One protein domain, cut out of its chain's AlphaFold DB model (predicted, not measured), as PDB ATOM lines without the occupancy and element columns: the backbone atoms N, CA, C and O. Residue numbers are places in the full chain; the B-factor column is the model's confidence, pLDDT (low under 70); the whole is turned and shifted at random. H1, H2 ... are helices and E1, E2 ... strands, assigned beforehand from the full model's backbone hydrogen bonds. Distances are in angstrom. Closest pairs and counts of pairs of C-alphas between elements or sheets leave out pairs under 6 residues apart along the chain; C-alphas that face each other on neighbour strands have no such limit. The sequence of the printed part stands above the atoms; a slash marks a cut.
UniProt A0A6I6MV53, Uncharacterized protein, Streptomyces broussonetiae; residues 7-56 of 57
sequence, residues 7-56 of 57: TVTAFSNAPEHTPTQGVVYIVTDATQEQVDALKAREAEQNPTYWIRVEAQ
ATOM      1  N   THR A   7      -7.435 -54.415  -8.874       94.06
ATOM      2  CA  THR A   7      -6.225 -54.591  -9.668       94.06
ATOM      3  C   THR A   7      -5.725 -53.225 -10.110       94.06
ATOM      4  O   THR A   7      -6.445 -52.466 -10.758       94.06
ATOM      5  N   VAL A   8      -4.486 -52.905  -9.761       91.94
ATOM      6  CA  VAL A   8      -3.804 -51.660 -10.104       91.94
ATOM      7  C   VAL A   8      -2.732 -51.958 -11.139       91.94
ATOM      8  O   VAL A   8      -1.817 -52.728 -10.872       91.94
ATOM      9  N   THR A   9      -2.807 -51.326 -12.303       91.62
ATOM     10  CA  THR A   9      -1.783 -51.424 -13.350       91.62
ATOM     11  C   THR A   9      -1.132 -50.067 -13.553       91.62
ATOM     12  O   THR A   9      -1.821 -49.088 -13.840       91.62
ATOM     13  N   ALA A  10       0.189 -50.004 -13.422       89.38
ATOM     14  CA  ALA A  10       0.960 -48.798 -13.681       89.38
ATOM     15  C   ALA A  10       1.583 -48.837 -15.071       89.38
ATOM     16  O   ALA A  10       2.146 -49.852 -15.481       89.38
ATOM     17  N   PHE A  11       1.525 -47.714 -15.771       85.88
ATOM     18  CA  PHE A  11       2.065 -47.556 -17.111       85.88
ATOM     19  C   PHE A  11       3.018 -46.371 -17.138       85.88
ATOM     20  O   PHE A  11       2.670 -45.289 -16.667       85.88
ATOM     21  N   SER A  12       4.197 -46.550 -17.728       81.81
ATOM     22  CA  SER A  12       5.152 -45.459 -17.918       81.81
ATOM     23  C   SER A  12       4.912 -44.775 -19.256       81.81
ATOM     24  O   SER A  12       4.784 -45.439 -20.286       81.81
ATOM     25  N   ASN A  13       4.875 -43.442 -19.246       72.00
ATOM     26  CA  ASN A  13       4.876 -42.619 -20.453       72.00
ATOM     27  C   ASN A  13       6.228 -41.911 -20.667       72.00
ATOM     28  O   ASN A  13       6.294 -40.883 -21.343       72.00
ATOM     29  N   ALA A  14       7.300 -42.410 -20.041       67.12
ATOM     30  CA  ALA A  14       8.623 -41.816 -20.176       67.12
ATOM     31  C   ALA A  14       9.119 -41.927 -21.638       67.12
ATOM     32  O   ALA A  14       9.060 -43.010 -22.227       67.12
ATOM     33  N   PRO A  15       9.630 -40.833 -22.237       59.34
ATOM     34  CA  PRO A  15      10.033 -40.798 -23.647       59.34
ATOM     35  C   PRO A  15      11.219 -41.725 -23.967       59.34
ATOM     36  O   PRO A  15      11.384 -42.151 -25.111       59.34
ATOM     37  N   GLU A  16      12.009 -42.101 -22.961       61.41
ATOM     38  CA  GLU A  16      13.070 -43.112 -23.066       61.41
ATOM     39  C   GLU A  16      12.552 -44.535 -23.366       61.41
ATOM     40  O   GLU A  16      13.331 -45.400 -23.759       61.41
ATOM     41  N   HIS A  17      11.237 -44.765 -23.262       54.78
ATOM     42  CA  HIS A  17      10.581 -46.052 -23.516       54.78
ATOM     43  C   HIS A  17       9.618 -46.049 -24.718       54.78
ATOM     44  O   HIS A  17       8.773 -46.937 -24.860       54.78
ATOM     45  N   THR A  18       9.751 -45.083 -25.631       52.97
ATOM     46  CA  THR A  18       8.951 -45.047 -26.869       52.97
ATOM     47  C   THR A  18       9.382 -46.174 -27.835       52.97
ATOM     48  O   THR A  18      10.579 -46.296 -28.091       52.97
ATOM     49  N   PRO A  19       8.468 -46.976 -28.426       54.03
ATOM     50  CA  PRO A  19       7.017 -46.857 -28.424       54.03
ATOM     51  C   PRO A  19       6.383 -47.984 -27.608       54.03
ATOM     52  O   PRO A  19       5.794 -48.906 -28.160       54.03
ATOM     53  N   THR A  20       6.469 -47.932 -26.291       51.84
ATOM     54  CA  THR A  20       5.672 -48.845 -25.483       51.84
ATOM     55  C   THR A  20       5.194 -48.100 -24.267       51.84
ATOM     56  O   THR A  20       5.977 -47.738 -23.397       51.84
ATOM     57  N   GLN A  21       3.879 -47.912 -24.207       60.78
ATOM     58  CA  GLN A  21       3.125 -47.801 -22.965       60.78
ATOM     59  C   GLN A  21       3.365 -49.092 -22.162       60.78
ATOM     60  O   GLN A  21       2.516 -49.980 -22.100       60.78
ATOM     61  N   GLY A  22       4.591 -49.263 -21.672       70.12
ATOM     62  CA  GLY A  22       5.044 -50.457 -20.993       70.12
ATOM     63  C   GLY A  22       4.374 -50.493 -19.637       70.12
ATOM     64  O   GLY A  22       4.474 -49.534 -18.865       70.12
ATOM     65  N   VAL A  23       3.670 -51.587 -19.365       80.06
ATOM     66  CA  VAL A  23       3.231 -51.886 -18.007       80.06
ATOM     67  C   VAL A  23       4.486 -51.961 -17.140       80.06
ATOM     68  O   VAL A  23       5.369 -52.777 -17.398       80.06
ATOM     69  N   VAL A  24       4.572 -51.085 -16.143       84.81
ATOM     70  CA  VAL A  24       5.680 -51.046 -15.182       84.81
ATOM     71  C   VAL A  24       5.472 -52.132 -14.139       84.81
ATOM     72  O   VAL A  24       6.384 -52.895 -13.836       84.81
ATOM     73  N   TYR A  25       4.253 -52.214 -13.603       87.94
ATOM     74  CA  TYR A  25       3.866 -53.222 -12.627       87.94
ATOM     75  C   TYR A  25       2.347 -53.410 -12.585       87.94
ATOM     76  O   TYR A  25       1.577 -52.537 -12.998       87.94
ATOM     77  N   ILE A  26       1.933 -54.554 -12.039       90.81
ATOM     78  CA  ILE A  26       0.540 -54.893 -11.743       90.81
ATOM     79  C   ILE A  26       0.476 -55.328 -10.279       90.81
ATOM     80  O   ILE A  26       1.261 -56.173  -9.855       90.81
ATOM     81  N   VAL A  27      -0.450 -54.754  -9.517       91.12
ATOM     82  CA  VAL A  27      -0.792 -55.171  -8.155       91.12
ATOM     83  C   VAL A  27      -2.211 -55.716  -8.193       91.12
ATOM     84  O   VAL A  27      -3.126 -54.990  -8.569       91.12
ATOM     85  N   THR A  28      -2.397 -56.982  -7.847       92.56
ATOM     86  CA  THR A  28      -3.725 -57.586  -7.671       92.56
ATOM     87  C   THR A  28      -4.111 -57.559  -6.199       92.56
ATOM     88  O   THR A  28      -3.249 -57.351  -5.343       92.56
ATOM     89  N   ASP A  29      -5.398 -57.761  -5.911       92.19
ATOM     90  CA  ASP A  29      -5.897 -57.916  -4.541       92.19
ATOM     91  C   ASP A  29      -5.602 -56.691  -3.653       92.19
ATOM     92  O   ASP A  29      -5.426 -56.801  -2.441       92.19
ATOM     93  N   ALA A  30      -5.513 -55.505  -4.265       90.81
ATOM     94  CA  ALA A  30      -5.223 -54.264  -3.565       90.81
ATOM     95  C   ALA A  30      -6.487 -53.718  -2.901       90.81
ATOM     96  O   ALA A  30      -7.537 -53.624  -3.538       90.81
ATOM     97  N   THR A  31      -6.382 -53.285  -1.650       92.88
ATOM     98  CA  THR A  31      -7.469 -52.561  -0.978       92.88
ATOM     99  C   THR A  31      -7.543 -51.118  -1.471       92.88
ATOM    100  O   THR A  31      -6.564 -50.573  -1.987       92.88
ATOM    101  N   GLN A  32      -8.683 -50.448  -1.277       89.69
ATOM    102  CA  GLN A  32      -8.839 -49.040  -1.664       89.69
ATOM    103  C   GLN A  32      -7.748 -48.140  -1.048       89.69
ATOM    104  O   GLN A  32      -7.174 -47.309  -1.747       89.69
ATOM    105  N   GLU A  33      -7.397 -48.345   0.226       92.19
ATOM    106  CA  GLU A  33      -6.324 -47.586   0.887       92.19
ATOM    107  C   GLU A  33      -4.961 -47.801   0.214       92.19
ATOM    108  O   GLU A  33      -4.197 -46.850   0.032       92.19
ATOM    109  N   GLN A  34      -4.661 -49.031  -0.216       91.12
ATOM    110  CA  GLN A  34      -3.438 -49.325  -0.962       91.12
ATOM    111  C   GLN A  34      -3.445 -48.668  -2.346       91.12
ATOM    112  O   GLN A  34      -2.410 -48.165  -2.781       91.12
ATOM    113  N   VAL A  35      -4.596 -48.626  -3.026       91.25
ATOM    114  CA  VAL A  35      -4.742 -47.919  -4.305       91.25
ATOM    115  C   VAL A  35      -4.427 -46.431  -4.147       91.25
ATOM    116  O   VAL A  35      -3.663 -45.881  -4.942       91.25
ATOM    117  N   ASP A  36      -5.001 -45.770  -3.142       92.19
ATOM    118  CA  ASP A  36      -4.776 -44.344  -2.895       92.19
ATOM    119  C   ASP A  36      -3.322 -44.050  -2.503       92.19
ATOM    120  O   ASP A  36      -2.714 -43.117  -3.036       92.19
ATOM    121  N   ALA A  37      -2.716 -44.901  -1.669       92.69
ATOM    122  CA  ALA A  37      -1.297 -44.803  -1.337       92.69
ATOM    123  C   ALA A  37      -0.398 -44.963  -2.578       92.69
ATOM    124  O   ALA A  37       0.552 -44.198  -2.756       92.69
ATOM    125  N   LEU A  38      -0.710 -45.915  -3.466       90.50
ATOM    126  CA  LEU A  38       0.020 -46.118  -4.720       90.50
ATOM    127  C   LEU A  38      -0.113 -44.906  -5.644       90.50
ATOM    128  O   LEU A  38       0.890 -44.429  -6.164       90.50
ATOM    129  N   LYS A  39      -1.320 -44.359  -5.815       89.12
ATOM    130  CA  LYS A  39      -1.527 -43.154  -6.634       89.12
ATOM    131  C   LYS A  39      -0.724 -41.965  -6.115       89.12
ATOM    132  O   LYS A  39      -0.082 -41.288  -6.912       89.12
ATOM    133  N   ALA A  40      -0.745 -41.726  -4.802       91.38
ATOM    134  CA  ALA A  40       0.011 -40.638  -4.190       91.38
ATOM    135  C   ALA A  40       1.523 -40.823  -4.389       91.38
ATOM    136  O   ALA A  40       2.209 -39.891  -4.809       91.38
ATOM    137  N   ARG A  41       2.029 -42.042  -4.157       90.25
ATOM    138  CA  ARG A  41       3.448 -42.371  -4.330       90.25
ATOM    139  C   ARG A  41       3.918 -42.161  -5.766       90.25
ATOM    140  O   ARG A  41       4.961 -41.552  -5.978       90.25
ATOM    141  N   GLU A  42       3.171 -42.670  -6.744       88.69
ATOM    142  CA  GLU A  42       3.561 -42.568  -8.152       88.69
ATOM    143  C   GLU A  42       3.436 -41.134  -8.671       88.69
ATOM    144  O   GLU A  42       4.308 -40.691  -9.407       88.69
ATOM    145  N   ALA A  43       2.442 -40.362  -8.221       85.69
ATOM    146  CA  ALA A  43       2.357 -38.939  -8.555       85.69
ATOM    147  C   ALA A  43       3.568 -38.133  -8.043       85.69
ATOM    148  O   ALA A  43       3.982 -37.177  -8.699       85.69
ATOM    149  N   GLU A  44       4.139 -38.515  -6.896       88.69
ATOM    150  CA  GLU A  44       5.310 -37.856  -6.307       88.69
ATOM    151  C   GLU A  44       6.633 -38.319  -6.936       88.69
ATOM    152  O   GLU A  44       7.484 -37.492  -7.264       88.69
ATOM    153  N   GLN A  45       6.817 -39.630  -7.116       86.06
ATOM    154  CA  GLN A  45       8.097 -40.202  -7.553       86.06
ATOM    155  C   GLN A  45       8.217 -40.322  -9.075       86.06
ATOM    156  O   GLN A  45       9.304 -40.139  -9.618       86.06
ATOM    157  N   ASN A  46       7.112 -40.607  -9.767       83.50
ATOM    158  CA  ASN A  46       7.075 -40.882 -11.200       83.50
ATOM    159  C   ASN A  46       5.892 -40.146 -11.858       83.50
ATOM    160  O   ASN A  46       4.941 -40.783 -12.310       83.50
ATOM    161  N   PRO A  47       5.925 -38.804 -11.975       79.56
ATOM    162  CA  PRO A  47       4.796 -38.017 -12.490       79.56
ATOM    163  C   PRO A  47       4.425 -38.332 -13.952       79.56
ATOM    164  O   PRO A  47       3.373 -37.922 -14.435       79.56
ATOM    165  N   THR A  48       5.286 -39.046 -14.681       82.06
ATOM    166  CA  THR A  48       5.028 -39.556 -16.036       82.06
ATOM    167  C   THR A  48       4.286 -40.892 -16.052       82.06
ATOM    168  O   THR A  48       3.915 -41.362 -17.131       82.06
ATOM    169  N   TYR A  49       4.090 -41.530 -14.897       85.12
ATOM    170  CA  TYR A  49       3.357 -42.781 -14.792       85.12
ATOM    171  C   TYR A  49       1.868 -42.495 -14.644       85.12
ATOM    172  O   TYR A  49       1.453 -41.572 -13.946       85.12
ATOM    173  N   TRP A  50       1.046 -43.313 -15.290       85.12
ATOM    174  CA  TRP A  50      -0.399 -43.282 -15.109       85.12
ATOM    175  C   TRP A  50      -0.890 -44.631 -14.597       85.12
ATOM    176  O   TRP A  50      -0.407 -45.690 -15.002       85.12
ATOM    177  N   ILE A  51      -1.837 -44.578 -13.663       89.69
ATOM    178  CA  ILE A  51      -2.309 -45.735 -12.907       89.69
ATOM    179  C   ILE A  51      -3.743 -46.059 -13.320       89.69
ATOM    180  O   ILE A  51      -4.642 -45.228 -13.180       89.69
ATOM    181  N   ARG A  52      -3.969 -47.281 -13.799       90.56
ATOM    182  CA  ARG A  52      -5.294 -47.848 -14.064       90.56
ATOM    183  C   ARG A  52      -5.718 -48.703 -12.878       90.56
ATOM    184  O   ARG A  52      -4.924 -49.495 -12.387       90.56
ATOM    185  N   VAL A  53      -6.964 -48.554 -12.441       92.62
ATOM    186  CA  VAL A  53      -7.533 -49.305 -11.314       92.62
ATOM    187  C   VAL A  53      -8.810 -49.986 -11.782       92.62
ATOM    188  O   VAL A  53      -9.676 -49.328 -12.356       92.62
ATOM    189  N   GLU A  54      -8.924 -51.284 -11.536       93.88
ATOM    190  CA  GLU A  54     -10.065 -52.113 -11.928       93.88
ATOM    191  C   GLU A  54     -10.558 -52.897 -10.712       93.88
ATOM    192  O   GLU A  54      -9.756 -53.490  -9.999       93.88
ATOM    193  N   ALA A  55     -11.862 -52.885 -10.443       91.50
ATOM    194  CA  ALA A  55     -12.434 -53.674  -9.352       91.50
ATOM    195  C   ALA A  55     -12.388 -55.170  -9.699       91.50
ATOM    196  O   ALA A  55     -12.704 -55.554 -10.826       91.50
ATOM    197  N   GLN A  56     -12.001 -56.003  -8.735       84.12
ATOM    198  CA  GLN A  56     -12.086 -57.457  -8.848       84.12
ATOM    199  C   GLN A  56     -13.500 -57.890  -8.439       84.12
ATOM    200  O   GLN A  56     -13.944 -57.590  -7.332       84.12
TER     201      GLN A  56
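AT A GLANCE: This is residues 7 to 56 of the 57 residues of an uncharacterized protein of Streptomyces broussonetiae (UniProt A0A6I6MV53). A small antiparallel sheet of three strands has one helix, H1, lying lengthwise over one of its faces, and its other face is bare. E1 runs between E2 and E3, and the loop of residues 13 to 21, which joins E1 to E2, reaches to one end of the long axis. The printed part has 50 residues, with three named strands and one named helix in the order E1, E2, H1, E3 along the chain, and the sheet's order is E2, E1, E3. The class is mixed, helices and strands. The whole is compact, with a radius of gyration of the C-alphas of 11.0 A, and flat in outline, spanning 32 by 22 by 11 A.

IN THESE COORDINATES: The inner strand E1, residues 7 to 12, starts at C-alpha 7 at (-6.225, -54.591, -9.668) and is 16.8 A long. E2, residues 22 to 30, is the longest strand by residues and measures 20.6 A. E3, residues 49 to 55, measures 19.9 A and ends at C-alpha 55 at (-12.434, -53.674, -9.352). H1, residues 32 to 45, begins at C-alpha 32 at (-8.839, -49.040, -1.664) and is 20.0 A long.

HOW THE PARTS SIT: E1 and E3 are antiparallel neighbours at 163 degrees, with N 9 and O 52 within hydrogen-bond range at 2.8 A and N 50 and O 11 at 2.9 A. E1 and E2 form a hairpin, antiparallel at 161 degrees, with N 8 and O 27 at 2.8 A and N 12 and O 22 at 3.2 A. E2 and E3 are the edge strands. The sheet is twisted, its C-alphas lying up to 4.2 A off the best plane. H1 is on the sheet at a height of 8.6 A, giving two layers, a helix on one face of a sheet. It lies over E1 and runs along the strands, at 6 degrees to E1 on the local plane; it only just fails to lie over E3, on which 2 of its C-alphas fall. The closest C-alphas of H1 and E3 are those of Glu 42 and Tyr 49, 6.6 A apart; those of E1 and H1 are Val 8 and Val 35, 7.0 A apart. E2 and H1 are near each other, with 5 pairs of C-alphas within 10 A. E2, H1 and E3 form a split strand-helix-strand unit, two strands running the same way with E1 between them, and its crossover is right-handed. In H1 every O i to N i+4 pair is within hydrogen-bond range.

THE WHOLE: The two C-alphas farthest apart are those of Glu 16 and Gln 56, at 32.3 A. The printed part has no cut. The links from E2 to H1 and from H1 to E3 are tight, the link from E1 to E2 is short, and no link is long. The mean pLDDT of the printed part is 83.2, and residues 14 to 21 are under 70.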